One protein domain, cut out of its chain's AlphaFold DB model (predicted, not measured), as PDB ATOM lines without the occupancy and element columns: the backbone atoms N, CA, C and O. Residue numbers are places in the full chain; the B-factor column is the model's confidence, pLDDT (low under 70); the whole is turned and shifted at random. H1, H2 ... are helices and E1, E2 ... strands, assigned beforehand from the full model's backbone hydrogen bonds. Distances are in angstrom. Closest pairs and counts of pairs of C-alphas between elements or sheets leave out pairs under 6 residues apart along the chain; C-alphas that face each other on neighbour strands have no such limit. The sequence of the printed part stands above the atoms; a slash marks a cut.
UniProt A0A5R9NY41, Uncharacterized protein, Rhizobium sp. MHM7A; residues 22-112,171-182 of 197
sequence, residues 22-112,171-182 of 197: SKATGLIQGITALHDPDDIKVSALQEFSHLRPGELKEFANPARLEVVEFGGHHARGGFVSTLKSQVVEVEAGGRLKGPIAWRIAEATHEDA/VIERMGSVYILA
ATOM      1  N   SER A  22     169.924 250.256 211.181       56.00
ATOM      2  CA  SER A  22     169.871 251.662 210.751       56.00
ATOM      3  C   SER A  22     170.557 252.624 211.730       56.00
ATOM      4  O   SER A  22     170.945 253.727 211.347       56.00
ATOM      5  N   LYS A  23     170.731 252.198 212.987       60.22
ATOM      6  CA  LYS A  23     171.373 252.959 214.069       60.22
ATOM      7  C   LYS A  23     172.786 252.466 214.390       60.22
ATOM      8  O   LYS A  23     173.454 253.058 215.227       60.22
ATOM      9  N   ALA A  24     173.235 251.406 213.720       60.12
ATOM     10  CA  ALA A  24     174.489 250.701 213.973       60.12
ATOM     11  C   ALA A  24     175.614 251.102 212.996       60.12
ATOM     12  O   ALA A  24     176.578 250.365 212.820       60.12
ATOM     13  N   THR A  25     175.483 252.242 212.312       77.69
ATOM     14  CA  THR A  25     176.409 252.640 211.245       77.69
ATOM     15  C   THR A  25     177.603 253.417 211.793       77.69
ATOM     16  O   THR A  25     177.488 254.602 212.108       77.69
ATOM     17  N   GLY A  26     178.762 252.768 211.850       81.44
ATOM     18  CA  GLY A  26     180.057 253.396 212.083       81.44
ATOM     19  C   GLY A  26     180.706 253.909 210.794       81.44
ATOM     20  O   GLY A  26     180.317 253.534 209.686       81.44
ATOM     21  N   LEU A  27     181.716 254.769 210.928       84.00
ATOM     22  CA  LEU A  27     182.522 255.275 209.812       84.00
ATOM     23  C   LEU A  27     184.019 255.157 210.119       84.00
ATOM     24  O   LEU A  27     184.473 255.555 211.190       84.00
ATOM     25  N   ILE A  28     184.781 254.681 209.139       85.00
ATOM     26  CA  ILE A  28     186.245 254.644 209.145       85.00
ATOM     27  C   ILE A  28     186.749 255.560 208.027       85.00
ATOM     28  O   ILE A  28     186.289 255.453 206.892       85.00
ATOM     29  N   GLN A  29     187.671 256.470 208.330       84.44
ATOM     30  CA  GLN A  29     188.232 257.442 207.383       84.44
ATOM     31  C   GLN A  29     189.758 257.346 207.337       84.44
ATOM     32  O   GLN A  29     190.390 257.139 208.374       84.44
ATOM     33  N   GLY A  30     190.331 257.553 206.149       79.69
ATOM     34  CA  GLY A  30     191.773 257.467 205.909       79.69
ATOM     35  C   GLY A  30     192.263 256.027 205.751       79.69
ATOM     36  O   GLY A  30     193.314 255.688 206.287       79.69
ATOM     37  N   ILE A  31     191.490 255.156 205.086       80.62
ATOM     38  CA  ILE A  31     191.847 253.737 204.925       80.62
ATOM     39  C   ILE A  31     192.880 253.579 203.803       80.62
ATOM     40  O   ILE A  31     192.638 253.878 202.632       80.62
ATOM     41  N   THR A  32     194.040 253.037 204.139       78.38
ATOM     42  CA  THR A  32     195.087 252.720 203.163       78.38
ATOM     43  C   THR A  32     194.941 251.314 202.609       78.38
ATOM     44  O   THR A  32     195.233 251.105 201.433       78.38
ATOM     45  N   ALA A  33     194.449 250.373 203.414       75.38
ATOM     46  CA  ALA A  33     194.187 249.004 202.993       75.38
ATOM     47  C   ALA A  33     193.011 248.403 203.771       75.38
ATOM     48  O   ALA A  33     192.881 248.605 204.978       75.38
ATOM     49  N   LEU A  34     192.164 247.657 203.068       77.31
ATOM     50  CA  LEU A  34     191.061 246.897 203.639       77.31
ATOM     51  C   LEU A  34     191.273 245.416 203.337       77.31
ATOM     52  O   LEU A  34     191.337 245.038 202.167       77.31
ATOM     53  N   HIS A  35     191.381 244.597 204.376       77.81
ATOM     54  CA  HIS A  35     191.554 243.152 204.251       77.81
ATOM     55  C   HIS A  35     190.190 242.448 204.225       77.81
ATOM     56  O   HIS A  35     189.182 242.995 204.693       77.81
ATOM     57  N   ASP A  36     190.147 241.247 203.646       68.44
ATOM     58  CA  ASP A  36     188.926 240.441 203.605       68.44
ATOM     59  C   ASP A  36     188.437 240.106 205.032       68.44
ATOM     60  O   ASP A  36     189.247 239.872 205.930       68.44
ATOM     61  N   PRO A  37     187.112 240.119 205.269       72.19
ATOM     62  CA  PRO A  37     186.560 239.912 206.598       72.19
ATOM     63  C   PRO A  37     186.492 238.422 206.967       72.19
ATOM     64  O   PRO A  37     185.984 237.601 206.196       72.19
ATOM     65  N   ASP A  38     186.896 238.103 208.194       71.50
ATOM     66  CA  ASP A  38     186.883 236.763 208.782       71.50
ATOM     67  C   ASP A  38     185.734 236.589 209.780       71.50
ATOM     68  O   ASP A  38     185.370 237.507 210.511       71.50
ATOM     69  N   ASP A  39     185.148 235.395 209.863       72.69
ATOM     70  CA  ASP A  39     184.095 235.126 210.849       72.69
ATOM     71  C   ASP A  39     184.680 235.083 212.274       72.69
ATOM     72  O   ASP A  39     185.603 234.316 212.564       72.69
ATOM     73  N   ILE A  40     184.097 235.851 213.202       67.81
ATOM     74  CA  ILE A  40     184.559 235.917 214.595       67.81
ATOM     75  C   ILE A  40     183.583 235.231 215.557       67.81
ATOM     76  O   ILE A  40     182.362 235.376 215.478       67.81
ATOM     77  N   LYS A  41     184.127 234.476 216.520       63.97
ATOM     78  CA  LYS A  41     183.338 233.896 217.617       63.97
ATOM     79  C   LYS A  41     182.973 234.977 218.633       63.97
ATOM     80  O   LYS A  41     183.821 235.768 219.030       63.97
ATOM     81  N   VAL A  42     181.747 234.929 219.157       61.88
ATOM     82  CA  VAL A  42     181.233 235.911 220.135       61.88
ATOM     83  C   VAL A  42     182.126 236.054 221.377       61.88
ATOM     84  O   VAL A  42     182.266 237.153 221.900       61.88
ATOM     85  N   SER A  43     182.784 234.981 221.829       61.12
ATOM     86  CA  SER A  43     183.711 235.031 222.970       61.12
ATOM     87  C   SER A  43     184.900 235.973 222.749       61.12
ATOM     88  O   SER A  43     185.341 236.611 223.697       61.12
ATOM     89  N   ALA A  44     185.387 236.100 221.510       62.12
ATOM     90  CA  ALA A  44     186.509 236.975 221.168       62.12
ATOM     91  C   ALA A  44     186.104 238.461 221.086       62.12
ATOM     92  O   ALA A  44     186.953 239.342 221.165       62.12
ATOM     93  N   LEU A  45     184.803 238.774 221.003       65.06
ATOM     94  CA  LEU A  45     184.307 240.160 220.969       65.06
ATOM     95  C   LEU A  45     184.512 240.902 222.291       65.06
ATOM     96  O   LEU A  45     184.503 242.131 222.322       65.06
ATOM     97  N   GLN A  46     184.700 240.172 223.392       64.81
ATOM     98  CA  GLN A  46     184.985 240.776 224.688       64.81
ATOM     99  C   GLN A  46     186.340 241.486 224.704       64.81
ATOM    100  O   GLN A  46     186.561 242.305 225.579       64.81
ATOM    101  N   GLU A  47     187.229 241.266 223.744       72.19
ATOM    102  CA  GLU A  47     188.557 241.893 223.730       72.19
ATOM    103  C   GLU A  47     188.579 243.253 223.007       72.19
ATOM    104  O   GLU A  47     189.582 243.963 223.052       72.19
ATOM    105  N   PHE A  48     187.476 243.650 222.364       78.56
ATOM    106  CA  PHE A  48     187.401 244.883 221.578       78.56
ATOM    107  C   PHE A  48     187.048 246.100 222.442       78.56
ATOM    108  O   PHE A  48     186.192 246.044 223.332       78.56
ATOM    109  N   SER A  49     187.688 247.230 222.137       86.06
ATOM    110  CA  SER A  49     187.299 248.555 222.625       86.06
ATOM    111  C   SER A  49     186.064 249.043 221.876       86.06
ATOM    112  O   SER A  49     185.851 248.694 220.719       86.06
ATOM    113  N   HIS A  50     185.240 249.866 222.521       83.81
ATOM    114  CA  HIS A  50     183.970 250.314 221.953       83.81
ATOM    115  C   HIS A  50     183.917 251.838 221.848       83.81
ATOM    116  O   HIS A  50     184.243 252.526 222.814       83.81
ATOM    117  N   LEU A  51     183.530 252.340 220.674       86.94
ATOM    118  CA  LEU A  51     183.186 253.740 220.432       86.94
ATOM    119  C   LEU A  51     181.674 253.853 220.317       86.94
ATOM    120  O   LEU A  51     181.076 253.208 219.453       86.94
ATOM    121  N   ARG A  52     181.070 254.699 221.148       84.38
ATOM    122  CA  ARG A  52     179.625 254.959 221.144       84.38
ATOM    123  C   ARG A  52     179.214 255.854 219.968       84.38
ATOM    124  O   ARG A  52     180.071 256.474 219.332       84.38
ATOM    125  N   PRO A  53     177.910 255.976 219.662       83.19
ATOM    126  CA  PRO A  53     177.441 256.799 218.560       83.19
ATOM    127  C   PRO A  53     177.883 258.251 218.737       83.19
ATOM    128  O   PRO A  53     177.638 258.868 219.772       83.19
ATOM    129  N   GLY A  54     178.543 258.796 217.715       82.81
ATOM    130  CA  GLY A  54     179.052 260.169 217.733       82.81
ATOM    131  C   GLY A  54     180.421 260.354 218.394       82.81
ATOM    132  O   GLY A  54     181.005 261.424 218.230       82.81
ATOM    133  N   GLU A  55     180.970 259.336 219.063       88.44
ATOM    134  CA  GLU A  55     182.350 259.376 219.548       88.44
ATOM    135  C   GLU A  55     183.340 259.260 218.388       88.44
ATOM    136  O   GLU A  55     183.086 258.587 217.384       88.44
ATOM    137  N   LEU A  56     184.480 259.935 218.541       91.06
ATOM    138  CA  LEU A  56     185.538 259.999 217.544       91.06
ATOM    139  C   LEU A  56     186.862 259.556 218.152       91.06
ATOM    140  O   LEU A  56     187.253 260.006 219.230       91.06
ATOM    141  N   LYS A  57     187.581 258.715 217.413       91.88
ATOM    142  CA  LYS A  57     188.960 258.343 217.708       91.88
ATOM    143  C   LYS A  57     189.831 258.691 216.514       91.88
ATOM    144  O   LYS A  57     189.625 258.166 215.427       91.88
ATOM    145  N   GLU A  58     190.804 259.564 216.736       92.62
ATOM    146  CA  GLU A  58     191.814 259.931 215.745       92.62
ATOM    147  C   GLU A  58     193.140 259.238 216.067       92.62
ATOM    148  O   GLU A  58     193.513 259.089 217.239       92.62
ATOM    149  N   PHE A  59     193.834 258.792 215.023       88.06
ATOM    150  CA  PHE A  59     195.108 258.090 215.130       88.06
ATOM    151  C   PHE A  59     196.244 259.029 214.739       88.06
ATOM    152  O   PHE A  59     196.330 259.483 213.602       88.06
ATOM    153  N   ALA A  60     197.130 259.328 215.691       84.75
ATOM    154  CA  ALA A  60     198.276 260.210 215.454       84.75
ATOM    155  C   ALA A  60     199.326 259.583 214.516       84.75
ATOM    156  O   ALA A  60     200.024 260.297 213.807       84.75
ATOM    157  N   ASN A  61     199.413 258.252 214.510       86.88
ATOM    158  CA  ASN A  61     200.318 257.466 213.676       86.88
ATOM    159  C   ASN A  61     199.504 256.485 212.820       86.88
ATOM    160  O   ASN A  61     198.383 256.152 213.218       86.88
ATOM    161  N   PRO A  62     200.064 255.978 211.705       83.69
ATOM    162  CA  PRO A  62     199.437 254.904 210.948       83.69
ATOM    163  C   PRO A  62     199.172 253.698 211.853       83.69
ATOM    164  O   PRO A  62     200.020 253.343 212.677       83.69
ATOM    165  N   ALA A  63     197.999 253.088 211.721       85.62
ATOM    166  CA  ALA A  63     197.569 252.004 212.596       85.62
ATOM    167  C   ALA A  63     196.882 250.888 211.809       85.62
ATOM    168  O   ALA A  63     196.127 251.144 210.875       85.62
ATOM    169  N   ARG A  64     197.117 249.643 212.229       85.25
ATOM    170  CA  ARG A  64     196.386 248.465 211.761       85.25
ATOM    171  C   ARG A  64     195.334 248.117 212.807       85.25
ATOM    172  O   ARG A  64     195.652 247.862 213.970       85.25
ATOM    173  N   LEU A  65     194.081 248.181 212.403       88.31
ATOM    174  CA  LEU A  65     192.916 248.087 213.261       88.31
ATOM    175  C   LEU A  65     192.137 246.843 212.889       88.31
ATOM    176  O   LEU A  65     191.922 246.570 211.717       88.31
ATOM    177  N   GLU A  66     191.679 246.115 213.888       88.19
ATOM    178  CA  GLU A  66     190.692 245.068 213.700       88.19
ATOM    179  C   GLU A  66     189.344 245.626 214.157       88.19
ATOM    180  O   GLU A  66     189.216 246.077 215.300       88.19
ATOM    181  N   VAL A  67     188.359 245.653 213.261       87.94
ATOM    182  CA  VAL A  67     187.012 246.181 213.512       87.94
ATOM    183  C   VAL A  67     185.973 245.084 213.361       87.94
ATOM    184  O   VAL A  67     186.096 244.206 212.515       87.94
ATOM    185  N   VAL A  68     184.927 245.136 214.177       85.50
ATOM    186  CA  VAL A  68     183.826 244.169 214.104       85.50
ATOM    187  C   VAL A  68     182.709 244.736 213.242       85.50
ATOM    188  O   VAL A  68     182.196 245.820 213.534       85.50
ATOM    189  N   GLU A  69     182.278 243.970 212.246       83.81
ATOM    190  CA  GLU A  69     181.142 244.292 211.389       83.81
ATOM    191  C   GLU A  69     180.037 243.219 211.429       83.81
ATOM    192  O   GLU A  69     180.263 242.029 211.667       83.81
ATOM    193  N   PHE A  70     178.807 243.649 211.169       76.38
ATOM    194  CA  PHE A  70     177.670 242.797 210.868       76.38
ATOM    195  C   PHE A  70     177.655 242.510 209.370       76.38
ATOM    196  O   PHE A  70     177.312 243.368 208.556       76.38
ATOM    197  N   GLY A  71     177.982 241.272 209.022       71.50
ATOM    198  CA  GLY A  71     177.872 240.754 207.672       71.50
ATOM    199  C   GLY A  71     176.668 239.834 207.502       71.50
ATOM    200  O   GLY A  71     175.839 239.616 208.392       71.50
ATOM    201  N   GLY A  72     176.591 239.228 206.328       67.38
ATOM    202  CA  GLY A  72     175.697 238.110 206.105       67.38
ATOM    203  C   GLY A  72     175.883 237.499 204.733       67.38
ATOM    204  O   GLY A  72     176.590 238.032 203.876       67.38
ATOM    205  N   HIS A  73     175.261 236.347 204.542       64.38
ATOM    206  CA  HIS A  73     175.228 235.665 203.261       64.38
ATOM    207  C   HIS A  73     173.859 235.025 203.043       64.38
ATOM    208  O   HIS A  73     173.126 234.704 203.981       64.38
ATOM    209  N   HIS A  74     173.507 234.830 201.776       60.53
ATOM    210  CA  HIS A  74     172.322 234.065 201.427       60.53
ATOM    211  C   HIS A  74     172.580 232.573 201.650       60.53
ATOM    212  O   HIS A  74     173.513 232.006 201.083       60.53
ATOM    213  N   ALA A  75     171.721 231.933 202.438       68.69
ATOM    214  CA  ALA A  75     171.691 230.489 202.607       68.69
ATOM    215  C   ALA A  75     170.376 229.915 202.058       68.69
ATOM    216  O   ALA A  75     169.383 230.624 201.855       68.69
ATOM    217  N   ARG A  76     170.338 228.596 201.830       55.81
ATOM    218  CA  ARG A  76     169.084 227.899 201.507       55.81
ATOM    219  C   ARG A  76     168.109 228.067 202.678       55.81
ATOM    220  O   ARG A  76     168.293 227.450 203.719       55.81
ATOM    221  N   GLY A  77     167.086 228.899 202.489       67.19
ATOM    222  CA  GLY A  77     166.061 229.185 203.499       67.19
ATOM    223  C   GLY A  77     166.078 230.603 204.076       67.19
ATOM    224  O   GLY A  77     165.257 230.883 204.942       67.19
ATOM    225  N   GLY A  78     166.958 231.500 203.611       66.88
ATOM    226  CA  GLY A  78     166.913 232.914 203.993       66.88
ATOM    227  C   GLY A  78     168.273 233.609 204.005       66.88
ATOM    228  O   GLY A  78     169.277 233.071 203.541       66.88
ATOM    229  N   PHE A  79     168.294 234.831 204.534       58.47
ATOM    230  CA  PHE A  79     169.526 235.568 204.792       58.47
ATOM    231  C   PHE A  79     170.058 235.196 206.178       58.47
ATOM    232  O   PHE A  79     169.320 235.249 207.161       58.47
ATOM    233  N   VAL A  80     171.324 234.792 206.249       66.25
ATOM    234  CA  VAL A  80     172.004 234.440 207.497       66.25
ATOM    235  C   VAL A  80     172.948 235.578 207.829       66.25
ATOM    236  O   VAL A  80     173.931 235.805 207.125       66.25
ATOM    237  N   SER A  81     172.639 236.303 208.897       64.69
ATOM    238  CA  SER A  81     173.523 237.342 209.411       64.69
ATOM    239  C   SER A  81     174.646 236.727 210.240       64.69
ATOM    240  O   SER A  81     174.391 235.848 211.068       64.69
ATOM    241  N   THR A  82     175.870 237.213 210.044       72.12
ATOM    242  CA  THR A  82     177.067 236.776 210.773       72.12
ATOM    243  C   THR A  82     177.813 237.974 211.349       72.12
ATOM    244  O   THR A  82     177.699 239.094 210.855       72.12
ATOM    245  N   LEU A  83     178.560 237.739 212.425       75.25
ATOM    246  CA  LEU A  83     179.522 238.703 212.946       75.25
ATOM    247  C   LEU A  83     180.875 238.402 212.324       75.25
ATOM    248  O   LEU A  83     181.343 237.262 212.382       75.25
ATOM    249  N   LYS A  84     181.480 239.427 211.737       79.50
ATOM    250  CA  LYS A  84     182.782 239.330 211.100       79.50
ATOM    251  C   LYS A  84     183.752 240.309 211.732       79.50
ATOM    252  O   LYS A  84     183.358 241.344 212.265       79.50
ATOM    253  N   SER A  85     185.014 239.944 211.684       83.06
ATOM    254  CA  SER A  85     186.139 240.792 211.998       83.06
ATOM    255  C   SER A  85     186.803 241.210 210.698       83.06
ATOM    256  O   SER A  85     187.020 240.380 209.820       83.06
ATOM    257  N   GLN A  86     187.109 242.489 210.559       83.50
ATOM    258  CA  GLN A  86     187.758 243.035 209.385       83.50
ATOM    259  C   GLN A  86     189.008 243.792 209.803       83.50
ATOM    260  O   GLN A  86     188.964 244.648 210.687       83.50
ATOM    261  N   VAL A  87     190.129 243.493 209.154       86.31
ATOM    262  CA  VAL A  87     191.372 244.222 209.389       86.31
ATOM    263  C   VAL A  87     191.462 245.400 208.423       86.31
ATOM    264  O   VAL A  87     191.257 245.268 207.216       86.31
ATOM    265  N   VAL A  88     191.759 246.573 208.969       85.25
ATOM    266  CA  VAL A  88     191.794 247.852 208.268       85.25
ATOM    267  C   VAL A  88     193.079 248.577 208.626       85.25
ATOM    268  O   VAL A  88     193.398 248.751 209.798       85.25
ATOM    269  N   GLU A  89     193.811 249.044 207.629       86.25
ATOM    270  CA  GLU A  89     194.956 249.925 207.833       86.25
ATOM    271  C   GLU A  89     194.528 251.370 207.615       86.25
ATOM    272  O   GLU A  89     193.894 251.690 206.608       86.25
ATOM    273  N   VAL A  90     194.867 252.237 208.566       86.06
ATOM    274  CA  VAL A  90     194.577 253.668 208.512       86.06
ATOM    275  C   VAL A  90     195.861 254.486 208.486       86.06
ATOM    276  O   VAL A  90     196.842 254.159 209.158       86.06
ATOM    277  N   GLU A  91     195.849 255.572 207.719       88.06
ATOM    278  CA  GLU A  91     196.945 256.538 207.673       88.06
ATOM    279  C   GLU A  91     197.027 257.398 208.945       88.06
ATOM    280  O   GLU A  91     196.123 257.418 209.785       88.06
ATOM    281  N   ALA A  92     198.124 258.147 209.086       86.44
ATOM    282  CA  ALA A  92     198.236 259.155 210.134       86.44
ATOM    283  C   ALA A  92     197.167 260.246 209.935       86.44
ATOM    284  O   ALA A  92     197.041 260.806 208.849       86.44
ATOM    285  N   GLY A  93     196.404 260.552 210.984       85.62
ATOM    286  CA  GLY A  93     195.228 261.426 210.908       85.62
ATOM    287  C   GLY A  93     193.934 260.702 210.517       85.62
ATOM    288  O   GLY A  93     192.881 261.338 210.461       85.62
ATOM    289  N   GLY A  94     193.981 259.383 210.290       87.19
ATOM    290  CA  GLY A  94     192.799 258.545 210.108       87.19
ATOM    291  C   GLY A  94     191.869 258.584 211.326       87.19
ATOM    292  O   GLY A  94     192.297 258.824 212.463       87.19
ATOM    293  N   ARG A  95     190.569 258.370 211.092       90.44
ATOM    294  CA  ARG A  95     189.520 258.550 212.111       90.44
ATOM    295  C   ARG A  95     188.523 257.402 212.120       90.44
ATOM    296  O   ARG A  95     188.040 256.983 211.073       90.44
ATOM    297  N   LEU A  96     188.155 256.960 213.318       89.75
ATOM    298  CA  LEU A  96     186.986 256.121 213.568       89.75
ATOM    299  C   LEU A  96     185.881 256.969 214.188       89.75
ATOM    300  O   LEU A  96     186.128 257.714 215.139       89.75
ATOM    301  N   LYS A  97     184.659 256.812 213.688       90.25
ATOM    302  CA  LYS A  97     183.448 257.390 214.263       90.25
ATOM    303  C   LYS A  97     182.475 256.280 214.628       90.25
ATOM    304  O   LYS A  97     182.106 255.483 213.766       90.25
ATOM    305  N   GLY A  98     182.062 256.251 215.892       85.62
ATOM    306  CA  GLY A  98     181.151 255.236 216.403       85.62
ATOM    307  C   GLY A  98     179.713 255.367 215.872       85.62
ATOM    308  O   GLY A  98     179.329 256.445 215.396       85.62
ATOM    309  N   PRO A  99     178.900 254.303 216.003       83.56
ATOM    310  CA  PRO A  99     179.184 253.096 216.787       83.56
ATOM    311  C   PRO A  99     180.146 252.114 216.104       83.56
ATOM    312  O   PRO A  99     179.883 251.693 214.983       83.56
ATOM    313  N   ILE A 100     181.260 251.757 216.763       85.75
ATOM    314  CA  ILE A 100     182.263 250.789 216.259       85.75
ATOM    315  C   ILE A 100     182.917 250.039 217.428       85.75
ATOM    316  O   ILE A 100     183.387 250.663 218.381       85.75
ATOM    317  N   ALA A 101     183.040 248.713 217.314       85.56
ATOM    318  CA  ALA A 101     183.942 247.916 218.148       85.56
ATOM    319  C   ALA A 101     185.274 247.686 217.414       85.56
ATOM    320  O   ALA A 101     185.270 247.209 216.279       85.56
ATOM    321  N   TRP A 102     186.400 248.038 218.040       88.25
ATOM    322  CA  TRP A 102     187.730 248.010 217.423       88.25
ATOM    323  C   TRP A 102     188.839 247.607 218.408       88.25
ATOM    324  O   TRP A 102     188.713 247.791 219.619       88.25
ATOM    325  N   ARG A 103     189.957 247.097 217.893       88.06
ATOM    326  CA  ARG A 103     191.221 246.932 218.628       88.06
ATOM    327  C   ARG A 103     192.414 247.141 217.702       88.06
ATOM    328  O   ARG A 103     192.254 247.205 216.486       88.06
ATOM    329  N   ILE A 104     193.610 247.265 218.273       88.00
ATOM    330  CA  ILE A 104     194.842 247.208 217.479       88.00
ATOM    331  C   ILE A 104     195.024 245.758 217.041       88.00
ATOM    332  O   ILE A 104     195.063 244.870 217.892       88.00
ATOM    333  N   ALA A 105     195.087 245.527 215.730       82.94
ATOM    334  CA  ALA A 105     195.356 244.200 215.203       82.94
ATOM    335  C   ALA A 105     196.798 243.825 215.558       82.94
ATOM    336  O   ALA A 105     197.723 244.606 215.307       82.94
ATOM    337  N   GLU A 106     197.004 242.640 216.127       74.44
ATOM    338  CA  GLU A 106     198.357 242.106 216.260       74.44
ATOM    339  C   GLU A 106     198.951 241.945 214.857       74.44
ATOM    340  O   GLU A 106     198.252 241.579 213.908       74.44
ATOM    341  N   ALA A 107     200.232 242.278 214.698       58.12
ATOM    342  CA  ALA A 107     200.935 241.999 213.458       58.12
ATOM    343  C   ALA A 107     200.948 240.479 213.288       58.12
ATOM    344  O   ALA A 107     201.666 239.766 213.987       58.12
ATOM    345  N   THR A 108     200.108 239.975 212.393       50.62
ATOM    346  CA  THR A 108     200.118 238.567 212.036       50.62
ATOM    347  C   THR A 108     201.474 238.289 211.394       50.62
ATOM    348  O   THR A 108     201.958 239.081 210.586       50.62
ATOM    349  N   HIS A 109     202.125 237.182 211.760       39.56
ATOM    350  CA  HIS A 109     203.439 236.804 211.219       39.56
ATOM    351  C   HIS A 109     203.478 236.717 209.674       39.56
ATOM    352  O   HIS A 109     204.563 236.678 209.099       39.56
ATOM    353  N   GLU A 110     202.322 236.748 209.001       42.88
ATOM    354  CA  GLU A 110     202.177 236.826 207.543       42.88
ATOM    355  C   GLU A 110     202.323 238.244 206.950       42.88
ATOM    356  O   GLU A 110     202.720 238.370 205.792       42.88
ATOM    357  N   ASP A 111     202.128 239.327 207.713       42.81
ATOM    358  CA  ASP A 111     202.263 240.697 207.177       42.81
ATOM    359  C   ASP A 111     203.727 241.099 206.949       42.81
ATOM    360  O   ASP A 111     204.033 241.951 206.111       42.81
ATOM    361  N   ALA A 112     204.663 240.436 207.637       38.19
ATOM    362  CA  ALA A 112     206.096 240.620 207.415       38.19
ATOM    363  C   ALA A 112     206.566 240.061 206.056       38.19
ATOM    364  O   ALA A 112     207.633 240.448 205.580       38.19
ATOM    365  N   VAL A 171     193.143 242.257 199.346       59.03
ATOM    366  CA  VAL A 171     193.381 243.553 199.969       59.03
ATOM    367  C   VAL A 171     192.904 244.616 198.993       59.03
ATOM    368  O   VAL A 171     193.342 244.652 197.842       59.03
ATOM    369  N   ILE A 172     191.972 245.458 199.428       62.81
ATOM    370  CA  ILE A 172     191.542 246.629 198.666       62.81
ATOM    371  C   ILE A 172     192.396 247.807 199.129       62.81
ATOM    372  O   ILE A 172     192.231 248.312 200.237       62.81
ATOM    373  N   GLU A 173     193.325 248.233 198.281       60.25
ATOM    374  CA  GLU A 173     194.207 249.366 198.560       60.25
ATOM    375  C   GLU A 173     193.508 250.711 198.278       60.25
ATOM    376  O   GLU A 173     192.788 250.861 197.289       60.25
ATOM    377  N   ARG A 174     193.783 251.714 199.125       57.09
ATOM    378  CA  ARG A 174     193.355 253.125 199.033       57.09
ATOM    379  C   ARG A 174     191.841 253.353 199.025       57.09
ATOM    380  O   ARG A 174     191.268 253.823 198.040       57.09
ATOM    381  N   MET A 175     191.199 253.136 200.168       61.00
ATOM    382  CA  MET A 175     189.805 253.527 200.378       61.00
ATOM    383  C   MET A 175     189.724 254.827 201.194       61.00
ATOM    384  O   MET A 175     190.087 254.874 202.356       61.00
ATOM    385  N   GLY A 176     189.206 255.919 200.625       68.44
ATOM    386  CA  GLY A 176     189.112 257.190 201.367       68.44
ATOM    387  C   GLY A 176     188.321 257.071 202.682       68.44
ATOM    388  O   GLY A 176     188.766 257.539 203.731       68.44
ATOM    389  N   SER A 177     187.165 256.405 202.650       75.81
ATOM    390  CA  SER A 177     186.358 256.122 203.842       75.81
ATOM    391  C   SER A 177     185.355 254.994 203.600       75.81
ATOM    392  O   SER A 177     184.863 254.857 202.480       75.81
ATOM    393  N   VAL A 178     184.993 254.252 204.648       79.94
ATOM    394  CA  VAL A 178     184.018 253.150 204.600       79.94
ATOM    395  C   VAL A 178     183.022 253.266 205.747       79.94
ATOM    396  O   VAL A 178     183.408 253.484 206.896       79.94
ATOM    397  N   TYR A 179     181.739 253.102 205.428       80.25
ATOM    398  CA  TYR A 179     180.695 252.897 206.428       80.25
ATOM    399  C   TYR A 179     180.604 251.414 206.765       80.25
ATOM    400  O   TYR A 179     180.507 250.591 205.855       80.25
ATOM    401  N   ILE A 180     180.599 251.093 208.053       78.75
ATOM    402  CA  ILE A 180     180.452 249.721 208.541       78.75
ATOM    403  C   ILE A 180     179.216 249.610 209.422       78.75
ATOM    404  O   ILE A 180     178.876 250.536 210.158       78.75
ATOM    405  N   LEU A 181     178.536 248.472 209.352       78.75
ATOM    406  CA  LEU A 181     177.480 248.137 210.301       78.75
ATOM    407  C   LEU A 181     178.151 247.456 211.486       78.75
ATOM    408  O   LEU A 181     178.643 246.349 211.327       78.75
ATOM    409  N   ALA A 182     178.201 248.084 212.653       73.56
ATOM    410  CA  ALA A 182     178.956 247.588 213.799       73.56
ATOM    411  C   ALA A 182     178.119 247.615 215.089       73.56
ATOM    412  O   ALA A 182     177.210 248.433 215.238       73.56
TER     413      ALA A 182
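What this domain is: This is residues 22 to 112 and 171 to 182 of the 197 residues of an uncharacterized protein of Rhizobium sp. MHM7A (UniProt A0A5R9NY41). A strongly twisted sheet rolls into a small, nearly closed barrel: E1, E5, E4 and E6 follow one another round it, and Ile 100 of E6 comes back to Gly 26 of E1. E7 runs beside E1, the short H1 covers part of E4, and residues 74 to 79, the tip of the hairpin E4 and E5, stick out. The printed part has 103 residues and is mostly strand, with one named helix and seven named strands; along the chain E1 comes first, then H1, then the strands E2 to E7, and the strands make one branched sheet whose neighbour pairs are antiparallel, E5 having three neighbours, with E1 on one side of it and E3 and E4 on the other side. It is compact, with a radius of gyration of the C-alphas of 13.7 A, and spans 46 by 34 by 26 A.

How they stand to each other: E1, residues 25 to 35, bends by 119 degrees at residue 32. On one side of it is E5, residues 78 to 97, with N 29 and O 95 2.8 A apart; on the other is E7, residues 171 to 181, with N 26 and O 180 2.8 A apart. H1, residues 42 to 47, is on the sheet at a height of 9.2 A, only just over E4, residues 63 to 75, with 3 of its C-alphas falling there. In H1, 0 of 2 O i to N i+4 pairs and 2 of 3 O i to N i+3 pairs are within hydrogen-bond range. E2, residues 49 to 51, is the antiparallel neighbour of E6, residues 100 to 104, with N 49 and O 102 2.8 A apart. E3, residues 56 to 58, pairs with E5, with N 57 and O 96 2.9 A apart. E4 and E5 form a hairpin, with N 69 and O 84 2.8 A apart; E4 also pairs with E6, with N 66 and O 103 2.9 A apart. E5 bends by 150 degrees at residue 93.

Where its parts are: E1 begins at C-alpha 25 (176.409, 252.640, 211.245) and is 19.2 A long. E4 is 35.1 A long, E5 31.3 A and E6 13.1 A. E7, 19.5 A, ends at C-alpha 181 (177.480, 248.137, 210.301).

The domain as a whole: Residues 113 to 170 are not printed; C-alphas 112 and 171 are 15.0 A apart across the cut. Of the links printed whole, none is long. The mean pLDDT of the printed part is 75.5, with 33 residues under 70, among them 72 to 81 and 107 to 112.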